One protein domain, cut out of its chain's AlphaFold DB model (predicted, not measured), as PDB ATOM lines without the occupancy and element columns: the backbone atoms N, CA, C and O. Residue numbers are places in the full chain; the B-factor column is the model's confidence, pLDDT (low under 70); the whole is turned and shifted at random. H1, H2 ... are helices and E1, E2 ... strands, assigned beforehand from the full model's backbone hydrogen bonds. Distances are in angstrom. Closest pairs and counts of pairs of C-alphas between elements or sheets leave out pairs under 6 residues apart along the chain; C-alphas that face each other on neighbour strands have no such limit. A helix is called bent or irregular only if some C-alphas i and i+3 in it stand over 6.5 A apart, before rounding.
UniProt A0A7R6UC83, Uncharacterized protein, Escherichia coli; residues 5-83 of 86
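What this domain is: This is residues 5 to 83 of the 86 residues of an uncharacterized protein of Escherichia coli (UniProt A0A7R6UC83). A rod with the long helix H2 along one side and a small two-strand ribbon, E1 beside E2, along the other; H3 sits at one end, while the short helices H1, H4 and H5 gather at the other. The printed part has 79 residues, with five named helices and two named strands in the order H1, H2, H3, E1, H4, H5, E2; the sheet E1, E2 is parallel and the class is mostly helix. The whole is only just loose, close to compact, with a radius of gyration of the C-alphas of 14.3 A, and spans 43 by 20 by 18 A.

Where its parts are: H1, residues 5 to 9, begins at C-alpha 5 (106.322, 131.548, 152.020). H2, residues 14 to 28, is 20.9 A long. H3, residues 30 to 35, is irregular: C-alphas 31 and 34 are 8.0 A apart. E1, residues 46 to 49, is 9.5 A long; H4 is residues 53 to 58 and H5 residues 63 to 66. E2, residues 79 to 82, is 9.6 A long and ends at C-alpha 82 (116.325, 148.175, 152.655).

How they stand to each other: H1 and H5 only just touch, with 3 pairs of C-alphas within 8 A, the closest Leu 7 and Val 66 at 6.4 A. H2 touches H5 with residues 14 to 15 alone; the closest C-alphas, of His 14 and Val 66, are 5.9 A apart. H2 and H3 meet only through their link. H2 and E1 are only just apart, at 8.0 A. E1 and E2 are parallel at 20 degrees, with N 80 and O 46 at 2.8 A and N 48 and O 80 at 3.0 A, within hydrogen-bond range. E1, H4 and H5, E2 form a strand-helix-strand unit, two parallel neighbour strands with helices between, with a right-handed crossover. H4 and H1 are close but not clearly touching, the closest C-alphas, of Leu 7 and Trp 55, being 7.8 A apart. In H1, H2 and H4 every O i to N i+4 pair is within hydrogen-bond range; in H3 0 of 2 are, beside 2 of 3 O i to N i+3 pairs, and H5 is too short for an O i to N i+4 pair.

The domain as a whole: The C-alphas of Ala 34 and Ala 58, the two farthest apart, are 42.8 A apart. The printed part has no cut; the link from H5 to E2, residues 67 to 78, is long. Mean pLDDT of the printed part is 85.2, and residues 71 to 78 and 80 to 83 are under 70.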
ATOM      1  N   ALA A   5     106.672 132.963 151.887       94.50
ATOM      2  CA  ALA A   5     106.322 131.548 152.020       94.50
ATOM      3  C   ALA A   5     107.084 130.862 153.169       94.50
ATOM      4  O   ALA A   5     106.519 130.034 153.886       94.50
ATOM      5  N   ASP A   6     108.351 131.228 153.373       93.62
ATOM      6  CA  ASP A   6     109.162 130.742 154.493       93.62
ATOM      7  C   ASP A   6     108.659 131.296 155.827       93.62
ATOM      8  O   ASP A   6     108.639 130.591 156.836       93.62
ATOM      9  N   LEU A   7     108.167 132.534 155.813       91.81
ATOM     10  CA  LEU A   7     107.499 133.154 156.946       91.81
ATOM     11  C   LEU A   7     106.216 132.396 157.312       91.81
ATOM     12  O   LEU A   7     106.006 132.059 158.478       91.81
ATOM     13  N   ALA A   8     105.385 132.067 156.318       92.19
ATOM     14  CA  ALA A   8     104.165 131.289 156.523       92.19
ATOM     15  C   ALA A   8     104.460 129.883 157.073       92.19
ATOM     16  O   ALA A   8     103.776 129.419 157.988       92.19
ATOM     17  N   SER A   9     105.502 129.221 156.562       92.19
ATOM     18  CA  SER A   9     105.905 127.885 157.020       92.19
ATOM     19  C   SER A   9     106.652 127.891 158.359       92.19
ATOM     20  O   SER A   9     106.712 126.864 159.029       92.19
ATOM     21  N   GLY A  10     107.192 129.040 158.786       88.31
ATOM     22  CA  GLY A  10     108.047 129.147 159.972       88.31
ATOM     23  C   GLY A  10     109.438 128.542 159.782       88.31
ATOM     24  O   GLY A  10     110.068 128.136 160.762       88.31
ATOM     25  N   SER A  11     109.910 128.468 158.537       88.81
ATOM     26  CA  SER A  11     111.210 127.895 158.193       88.81
ATOM     27  C   SER A  11     112.349 128.590 158.940       88.81
ATOM     28  O   SER A  11     112.526 129.802 158.865       88.81
ATOM     29  N   GLN A  12     113.174 127.794 159.619       88.94
ATOM     30  CA  GLN A  12     114.408 128.257 160.268       88.94
ATOM     31  C   GLN A  12     115.626 128.181 159.331       88.94
ATOM     32  O   GLN A  12     116.729 128.577 159.695       88.94
ATOM     33  N   GLN A  13     115.444 127.644 158.121       91.56
ATOM     34  CA  GLN A  13     116.525 127.389 157.162       91.56
ATOM     35  C   GLN A  13     116.671 128.499 156.118       91.56
ATOM     36  O   GLN A  13     117.624 128.483 155.341       91.56
ATOM     37  N   HIS A  14     115.750 129.465 156.098       90.62
ATOM     38  CA  HIS A  14     115.686 130.503 155.072       90.62
ATOM     39  C   HIS A  14     117.043 131.193 154.847       90.62
ATOM     40  O   HIS A  14     117.563 131.200 153.736       90.62
ATOM     41  N   ASN A  15     117.670 131.704 155.912       87.00
ATOM     42  CA  ASN A  15     118.919 132.462 155.803       87.00
ATOM     43  C   ASN A  15     120.108 131.656 155.267       87.00
ATOM     44  O   ASN A  15     120.921 132.195 154.511       87.00
ATOM     45  N   SER A  16     120.248 130.392 155.673       89.19
ATOM     46  CA  SER A  16     121.365 129.554 155.226       89.19
ATOM     47  C   SER A  16     121.185 129.145 153.767       89.19
ATOM     48  O   SER A  16     122.128 129.263 152.987       89.19
ATOM     49  N   LEU A  17     119.967 128.761 153.376       93.19
ATOM     50  CA  LEU A  17     119.635 128.423 151.991       93.19
ATOM     51  C   LEU A  17     119.763 129.633 151.063       93.19
ATOM     52  O   LEU A  17     120.342 129.523 149.985       93.19
ATOM     53  N   PHE A  18     119.294 130.799 151.505       90.62
ATOM     54  CA  PHE A  18     119.466 132.055 150.786       90.62
ATOM     55  C   PHE A  18     120.946 132.380 150.555       90.62
ATOM     56  O   PHE A  18     121.355 132.662 149.431       90.62
ATOM     57  N   THR A  19     121.772 132.279 151.599       88.31
ATOM     58  CA  THR A  19     123.215 132.548 151.493       88.31
ATOM     59  C   THR A  19     123.892 131.580 150.515       88.31
ATOM     60  O   THR A  19     124.652 132.016 149.652       88.31
ATOM     61  N   ALA A  20     123.564 130.285 150.581       92.75
ATOM     62  CA  ALA A  20     124.088 129.285 149.652       92.75
ATOM     63  C   ALA A  20     123.670 129.565 148.196       92.75
ATOM     64  O   ALA A  20     124.489 129.474 147.283       92.75
ATOM     65  N   MET A  21     122.415 129.967 147.979       94.69
ATOM     66  CA  MET A  21     121.907 130.341 146.657       94.69
ATOM     67  C   MET A  21     122.656 131.549 146.078       94.69
ATOM     68  O   MET A  21     123.036 131.533 144.909       94.69
ATOM     69  N   VAL A  22     122.940 132.568 146.892       91.50
ATOM     70  CA  VAL A  22     123.703 133.753 146.467       91.50
ATOM     71  C   VAL A  22     125.146 133.390 146.107       91.50
ATOM     72  O   VAL A  22     125.672 133.866 145.099       91.50
ATOM     73  N   GLN A  23     125.788 132.521 146.888       91.94
ATOM     74  CA  GLN A  23     127.141 132.033 146.601       91.94
ATOM     75  C   GLN A  23     127.195 131.222 145.300       91.94
ATOM     76  O   GLN A  23     128.103 131.423 144.486       91.94
ATOM     77  N   GLN A  24     126.201 130.361 145.060       96.19
ATOM     78  CA  GLN A  24     126.094 129.624 143.803       96.19
ATOM     79  C   GLN A  24     125.871 130.574 142.622       96.19
ATOM     80  O   GLN A  24     126.597 130.498 141.638       96.19
ATOM     81  N   PHE A  25     124.959 131.541 142.751       94.94
ATOM     82  CA  PHE A  25     124.716 132.547 141.717       94.94
ATOM     83  C   PHE A  25     125.997 133.299 141.324       94.94
ATOM     84  O   PHE A  25     126.284 133.475 140.142       94.94
ATOM     85  N   ARG A  26     126.807 133.715 142.305       94.38
ATOM     86  CA  ARG A  26     128.098 134.382 142.054       94.38
ATOM     87  C   ARG A  26     129.113 133.470 141.371       94.38
ATOM     88  O   ARG A  26     129.889 133.946 140.546       94.38
ATOM     89  N   THR A  27     129.100 132.182 141.703       95.94
ATOM     90  CA  THR A  27     129.936 131.167 141.047       95.94
ATOM     91  C   THR A  27     129.546 131.019 139.580       95.94
ATOM     92  O   THR A  27     130.404 131.096 138.702       95.94
ATOM     93  N   ASP A  28     128.247 130.909 139.304       97.44
ATOM     94  CA  ASP A  28     127.711 130.774 137.949       97.44
ATOM     95  C   ASP A  28     127.950 132.038 137.105       97.44
ATOM     96  O   ASP A  28     128.090 131.969 135.885       97.44
ATOM     97  N   LEU A  29     128.053 133.200 137.756       96.12
ATOM     98  CA  LEU A  29     128.324 134.487 137.119       96.12
ATOM     99  C   LEU A  29     129.812 134.715 136.792       96.12
ATOM    100  O   LEU A  29     130.136 135.645 136.053       96.12
ATOM    101  N   ALA A  30     130.732 133.881 137.290       96.12
ATOM    102  CA  ALA A  30     132.175 134.063 137.105       96.12
ATOM    103  C   ALA A  30     132.628 134.239 135.634       96.12
ATOM    104  O   ALA A  30     133.459 135.116 135.385       96.12
ATOM    105  N   PRO A  31     132.071 133.525 134.630       97.88
ATOM    106  CA  PRO A  31     132.413 133.750 133.219       97.88
ATOM    107  C   PRO A  31     132.063 135.157 132.703       97.88
ATOM    108  O   PRO A  31     132.610 135.603 131.697       97.88
ATOM    109  N   LEU A  32     131.162 135.867 133.389       97.06
ATOM    110  CA  LEU A  32     130.705 137.220 133.068       97.06
ATOM    111  C   LEU A  32     131.311 138.281 134.003       97.06
ATOM    112  O   LEU A  32     130.862 139.429 134.005       97.06
ATOM    113  N   ALA A  33     132.346 137.939 134.781       96.44
ATOM    114  CA  ALA A  33     132.931 138.825 135.788       96.44
ATOM    115  C   ALA A  33     133.355 140.193 135.228       96.44
ATOM    116  O   ALA A  33     133.133 141.204 135.885       96.44
ATOM    117  N   ALA A  34     133.863 140.258 133.992       96.69
ATOM    118  CA  ALA A  34     134.252 141.517 133.343       96.69
ATOM    119  C   ALA A  34     133.093 142.525 133.174       96.69
ATOM    120  O   ALA A  34     133.344 143.715 133.007       96.69
ATOM    121  N   GLN A  35     131.838 142.065 133.220       95.69
ATOM    122  CA  GLN A  35     130.637 142.909 133.165       95.69
ATOM    123  C   GLN A  35     130.107 143.278 134.560       95.69
ATOM    124  O   GLN A  35     129.215 144.114 134.688       95.69
ATOM    125  N   CYS A  36     130.632 142.652 135.614       94.38
ATOM    126  CA  CYS A  36     130.248 142.939 136.988       94.38
ATOM    127  C   CYS A  36     130.912 144.230 137.478       94.38
ATOM    128  O   CYS A  36     131.972 144.637 136.994       94.38
ATOM    129  N   VAL A  37     130.325 144.854 138.504       84.88
ATOM    130  CA  VAL A  37     130.963 145.972 139.216       84.88
ATOM    131  C   VAL A  37     132.362 145.546 139.662       84.88
ATOM    132  O   VAL A  37     132.549 144.443 140.173       84.88
ATOM    133  N   SER A  38     133.356 146.410 139.442       87.38
ATOM    134  CA  SER A  38     134.781 146.148 139.710       87.38
ATOM    135  C   SER A  38     135.401 144.957 138.957       87.38
ATOM    136  O   SER A  38     136.521 144.559 139.265       87.38
ATOM    137  N   GLY A  39     134.710 144.391 137.960       93.12
ATOM    138  CA  GLY A  39     135.181 143.210 137.237       93.12
ATOM    139  C   GLY A  39     135.127 141.923 138.068       93.12
ATOM    140  O   GLY A  39     135.838 140.971 137.754       93.12
ATOM    141  N   ASN A  40     134.333 141.892 139.147       92.38
ATOM    142  CA  ASN A  40     134.337 140.797 140.111       92.38
ATOM    143  C   ASN A  40     132.923 140.297 140.453       92.38
ATOM    144  O   ASN A  40     132.161 140.953 141.171       92.38
ATOM    145  N   ALA A  41     132.612 139.077 140.007       92.88
ATOM    146  CA  ALA A  41     131.341 138.405 140.269       92.88
ATOM    147  C   ALA A  41     131.070 138.170 141.768       92.88
ATOM    148  O   ALA A  41     129.918 138.230 142.196       92.88
ATOM    149  N   THR A  42     132.105 137.976 142.598       89.75
ATOM    150  CA  THR A  42     131.925 137.719 144.040       89.75
ATOM    151  C   THR A  42     131.433 138.943 144.806       89.75
ATOM    152  O   THR A  42     130.869 138.812 145.888       89.75
ATOM    153  N   THR A  43     131.595 140.133 144.223       86.56
ATOM    154  CA  THR A  43     131.210 141.413 144.830       86.56
ATOM    155  C   THR A  43     129.881 141.953 144.313       86.56
ATOM    156  O   THR A  43     129.469 143.045 144.707       86.56
ATOM    157  N   VAL A  44     129.186 141.215 143.444       88.56
ATOM    158  CA  VAL A  44     127.894 141.661 142.913       88.56
ATOM    159  C   VAL A  44     126.911 141.854 144.068       88.56
ATOM    160  O   VAL A  44     126.667 140.896 144.815       88.56
ATOM    161  N   PRO A  45     126.365 143.071 144.248       87.25
ATOM    162  CA  PRO A  45     125.496 143.356 145.373       87.25
ATOM    163  C   PRO A  45     124.142 142.676 145.195       87.25
ATOM    164  O   PRO A  45     123.573 142.668 144.105       87.25
ATOM    165  N   TRP A  46     123.607 142.142 146.286       87.56
ATOM    166  CA  TRP A  46     122.238 141.640 146.337       87.56
ATOM    167  C   TRP A  46     121.369 142.636 147.093       87.56
ATOM    168  O   TRP A  46     121.595 142.888 148.274       87.56
ATOM    169  N   ILE A  47     120.384 143.212 146.404       86.44
ATOM    170  CA  ILE A  47     119.468 144.178 147.007       86.44
ATOM    171  C   ILE A  47     118.282 143.417 147.602       86.44
ATOM    172  O   ILE A  47     117.419 142.924 146.871       86.44
ATOM    173  N   CYS A  48     118.240 143.315 148.929       86.06
ATOM    174  CA  CYS A  48     117.165 142.616 149.629       86.06
ATOM    175  C   CYS A  48     116.133 143.633 150.113       86.06
ATOM    176  O   CYS A  48     116.352 144.352 151.089       86.06
ATOM    177  N   GLY A  49     115.009 143.702 149.406       85.25
ATOM    178  CA  GLY A  49     113.870 144.497 149.845       85.25
ATOM    179  C   GLY A  49     113.079 143.811 150.956       85.25
ATOM    180  O   GLY A  49     113.142 142.593 151.133       85.25
ATOM    181  N   ASP A  50     112.335 144.625 151.691       87.56
ATOM    182  CA  ASP A  50     111.406 144.186 152.724       87.56
ATOM    183  C   ASP A  50     110.118 143.585 152.123       87.56
ATOM    184  O   ASP A  50     109.935 143.535 150.906       87.56
ATOM    185  N   THR A  51     109.199 143.160 152.986       87.88
ATOM    186  CA  THR A  51     107.858 142.692 152.632       87.88
ATOM    187  C   THR A  51     106.764 143.679 153.048       87.88
ATOM    188  O   THR A  51     106.997 144.697 153.706       87.88
ATOM    189  N   THR A  52     105.531 143.386 152.643       91.00
ATOM    190  CA  THR A  52     104.364 144.218 152.940       91.00
ATOM    191  C   THR A  52     103.960 144.125 154.415       91.00
ATOM    192  O   THR A  52     104.241 143.148 155.110       91.00
ATOM    193  N   TYR A  53     103.217 145.127 154.893       90.50
ATOM    194  CA  TYR A  53     102.706 145.164 156.268       90.50
ATOM    195  C   TYR A  53     101.856 143.935 156.639       90.50
ATOM    196  O   TYR A  53     101.912 143.458 157.769       90.50
ATOM    197  N   TYR A  54     101.113 143.384 155.673       92.88
ATOM    198  CA  TYR A  54     100.334 142.159 155.865       92.88
ATOM    199  C   TYR A  54     101.209 141.003 156.365       92.88
ATOM    200  O   TYR A  54     100.883 140.375 157.369       92.88
ATOM    201  N   TRP A  55     102.342 140.755 155.703       91.69
ATOM    202  CA  TRP A  55     103.232 139.653 156.056       91.69
ATOM    203  C   TRP A  55     103.937 139.885 157.388       91.69
ATOM    204  O   TRP A  55     104.020 138.959 158.191       91.69
ATOM    205  N   LYS A  56     104.345 141.130 157.672       89.31
ATOM    206  CA  LYS A  56     104.920 141.504 158.975       89.31
ATOM    207  C   LYS A  56     103.983 141.165 160.134       89.31
ATOM    208  O   LYS A  56     104.431 140.594 161.118       89.31
ATOM    209  N   ASN A  57     102.691 141.454 159.986       89.56
ATOM    210  CA  ASN A  57     101.688 141.164 161.010       89.56
ATOM    211  C   ASN A  57     101.288 139.684 161.076       89.56
ATOM    212  O   ASN A  57     100.959 139.185 162.149       89.56
ATOM    213  N   ALA A  58     101.267 138.987 159.938       88.56
ATOM    214  CA  ALA A  58     100.868 137.581 159.873       88.56
ATOM    215  C   ALA A  58     101.919 136.626 160.471       88.56
ATOM    216  O   ALA A  58     101.582 135.505 160.847       88.56
ATOM    217  N   GLY A  59     103.180 137.056 160.552       84.75
ATOM    218  CA  GLY A  59     104.298 136.255 161.051       84.75
ATOM    219  C   GLY A  59     105.236 137.040 161.960       84.75
ATOM    220  O   GLY A  59     106.447 136.890 161.834       84.75
ATOM    221  N   THR A  60     104.701 137.893 162.840       83.00
ATOM    222  CA  THR A  60     105.478 138.809 163.697       83.00
ATOM    223  C   THR A  60     106.607 138.112 164.466       83.00
ATOM    224  O   THR A  60     107.709 138.640 164.561       83.00
ATOM    225  N   ASP A  61     106.358 136.907 164.979       86.31
ATOM    226  CA  ASP A  61     107.317 136.085 165.728       86.31
ATOM    227  C   ASP A  61     108.413 135.454 164.848       86.31
ATOM    228  O   ASP A  61     109.483 135.095 165.337       86.31
ATOM    229  N   LYS A  62     108.158 135.334 163.543       88.19
ATOM    230  CA  LYS A  62     109.029 134.678 162.556       88.19
ATOM    231  C   LYS A  62     109.738 135.665 161.633       88.19
ATOM    232  O   LYS A  62     110.685 135.285 160.947       88.19
ATOM    233  N   TYR A  63     109.298 136.920 161.608       88.31
ATOM    234  CA  TYR A  63     109.782 137.938 160.680       88.31
ATOM    235  C   TYR A  63     111.298 138.126 160.768       88.31
ATOM    236  O   TYR A  63     111.980 138.060 159.748       88.31
ATOM    237  N   GLU A  64     111.850 138.259 161.975       83.50
ATOM    238  CA  GLU A  64     113.298 138.421 162.165       83.50
ATOM    239  C   GLU A  64     114.099 137.174 161.742       83.50
ATOM    240  O   GLU A  64     115.221 137.297 161.254       83.50
ATOM    241  N   ALA A  65     113.522 135.970 161.824       84.25
ATOM    242  CA  ALA A  65     114.192 134.750 161.365       84.25
ATOM    243  C   ALA A  65     114.330 134.682 159.833       84.25
ATOM    244  O   ALA A  65     115.244 134.028 159.334       84.25
ATOM    245  N   VAL A  66     113.455 135.364 159.086       87.00
ATOM    246  CA  VAL A  66     113.464 135.397 157.613       87.00
ATOM    247  C   VAL A  66     114.120 136.682 157.103       87.00
ATOM    248  O   VAL A  66     115.126 136.625 156.407       87.00
ATOM    249  N   TYR A  67     113.601 137.844 157.504       84.44
ATOM    250  CA  TYR A  67     114.029 139.160 157.020       84.44
ATOM    251  C   TYR A  67     115.106 139.813 157.897       84.44
ATOM    252  O   TYR A  67     115.865 140.654 157.414       84.44
ATOM    253  N   GLY A  68     115.230 139.420 159.167       76.88
ATOM    254  CA  GLY A  68     116.266 139.950 160.063       76.88
ATOM    255  C   GLY A  68     117.676 139.543 159.637       76.88
ATOM    256  O   GLY A  68     118.611 140.329 159.752       76.88
ATOM    257  N   GLY A  69     117.833 138.363 159.028       71.75
ATOM    258  CA  GLY A  69     119.122 137.898 158.505       71.75
ATOM    259  C   GLY A  69     119.602 138.605 157.230       71.75
ATOM    260  O   GLY A  69     120.718 138.335 156.775       71.75
ATOM    261  N   TYR A  70     118.796 139.512 156.672       71.44
ATOM    262  CA  TYR A  70     119.227 140.479 155.663       71.44
ATOM    263  C   TYR A  70     119.930 141.685 156.310       71.44
ATOM    264  O   TYR A  70     120.873 142.236 155.745       71.44
ATOM    265  N   LYS A  71     119.543 142.075 157.529       66.56
ATOM    266  CA  LYS A  71     120.140 143.214 158.238       66.56
ATOM    267  C   LYS A  71     121.609 142.923 158.593       66.56
ATOM    268  O   LYS A  71     121.978 141.806 158.946       66.56
ATOM    269  N   GLY A  72     122.474 143.934 158.492       58.41
ATOM    270  CA  GLY A  72     123.857 143.876 158.992       58.41
ATOM    271  C   GLY A  72     124.866 143.046 158.181       58.41
ATOM    272  O   GLY A  72     126.053 143.093 158.493       58.41
ATOM    273  N   LYS A  73     124.465 142.347 157.108       61.28
ATOM    274  CA  LYS A  73     125.396 141.594 156.235       61.28
ATOM    275  C   LYS A  73     126.072 142.435 155.138       61.28
ATOM    276  O   LYS A  73     126.701 141.887 154.229       61.28
ATOM    277  N   GLY A  74     125.967 143.762 155.222       54.31
ATOM    278  CA  GLY A  74     126.458 144.698 154.205       54.31
ATOM    279  C   GLY A  74     127.968 144.657 153.947       54.31
ATOM    280  O   GLY A  74     128.394 145.097 152.885       54.31
ATOM    281  N   SER A  75     128.765 144.097 154.862       52.44
ATOM    282  CA  SER A  75     130.234 144.152 154.775       52.44
ATOM    283  C   SER A  75     130.905 142.847 154.332       52.44
ATOM    284  O   SER A  75     132.024 142.893 153.833       52.44
ATOM    285  N   THR A  76     130.270 141.687 154.525       56.12
ATOM    286  CA  THR A  76     130.880 140.369 154.245       56.12
ATOM    287  C   THR A  76     130.346 139.709 152.981       56.12
ATOM    288  O   THR A  76     131.078 138.976 152.329       56.12
ATOM    289  N   GLU A  77     129.092 139.978 152.614       60.22
ATOM    290  CA  GLU A  77     128.400 139.278 151.523       60.22
ATOM    291  C   GLU A  77     127.750 140.246 150.522       60.22
ATOM    292  O   GLU A  77     126.929 139.823 149.714       60.22
ATOM    293  N   ASN A  78     128.082 141.542 150.562       66.44
ATOM    294  CA  ASN A  78     127.522 142.603 149.711       66.44
ATOM    295  C   ASN A  78     125.981 142.589 149.619       66.44
ATOM    296  O   ASN A  78     125.403 142.785 148.547       66.44
ATOM    297  N   PHE A  79     125.298 142.354 150.739       72.00
ATOM    298  CA  PHE A  79     123.845 142.498 150.817       72.00
ATOM    299  C   PHE A  79     123.470 143.955 151.120       72.00
ATOM    300  O   PHE A  79     123.830 144.494 152.165       72.00
ATOM    301  N   LEU A  80     122.749 144.599 150.203       66.69
ATOM    302  CA  LEU A  80     122.197 145.943 150.378       66.69
ATOM    303  C   LEU A  80     120.719 145.812 150.735       66.69
ATOM    304  O   LEU A  80     119.863 145.657 149.867       66.69
ATOM    305  N   CYS A  81     120.418 145.820 152.027       65.12
ATOM    306  CA  CYS A  81     119.082 145.502 152.513       65.12
ATOM    307  C   CYS A  81     118.349 146.774 152.928       65.12
ATOM    308  O   CYS A  81     118.817 147.507 153.794       65.12
ATOM    309  N   THR A  82     117.187 147.029 152.327       60.53
ATOM    310  CA  THR A  82     116.325 148.175 152.655       60.53
ATOM    311  C   THR A  82     115.176 147.724 153.551       60.53
ATOM    312  O   THR A  82     114.011 147.935 153.217       60.53
ATOM    313  N   VAL A  83     115.493 147.038 154.651       61.50
ATOM    314  CA  VAL A  83     114.498 146.687 155.669       61.50
ATOM    315  C   VAL A  83     114.392 147.894 156.603       61.50
ATOM    316  O   VAL A  83     115.330 148.095 157.372       61.50
TER     317      VAL A  83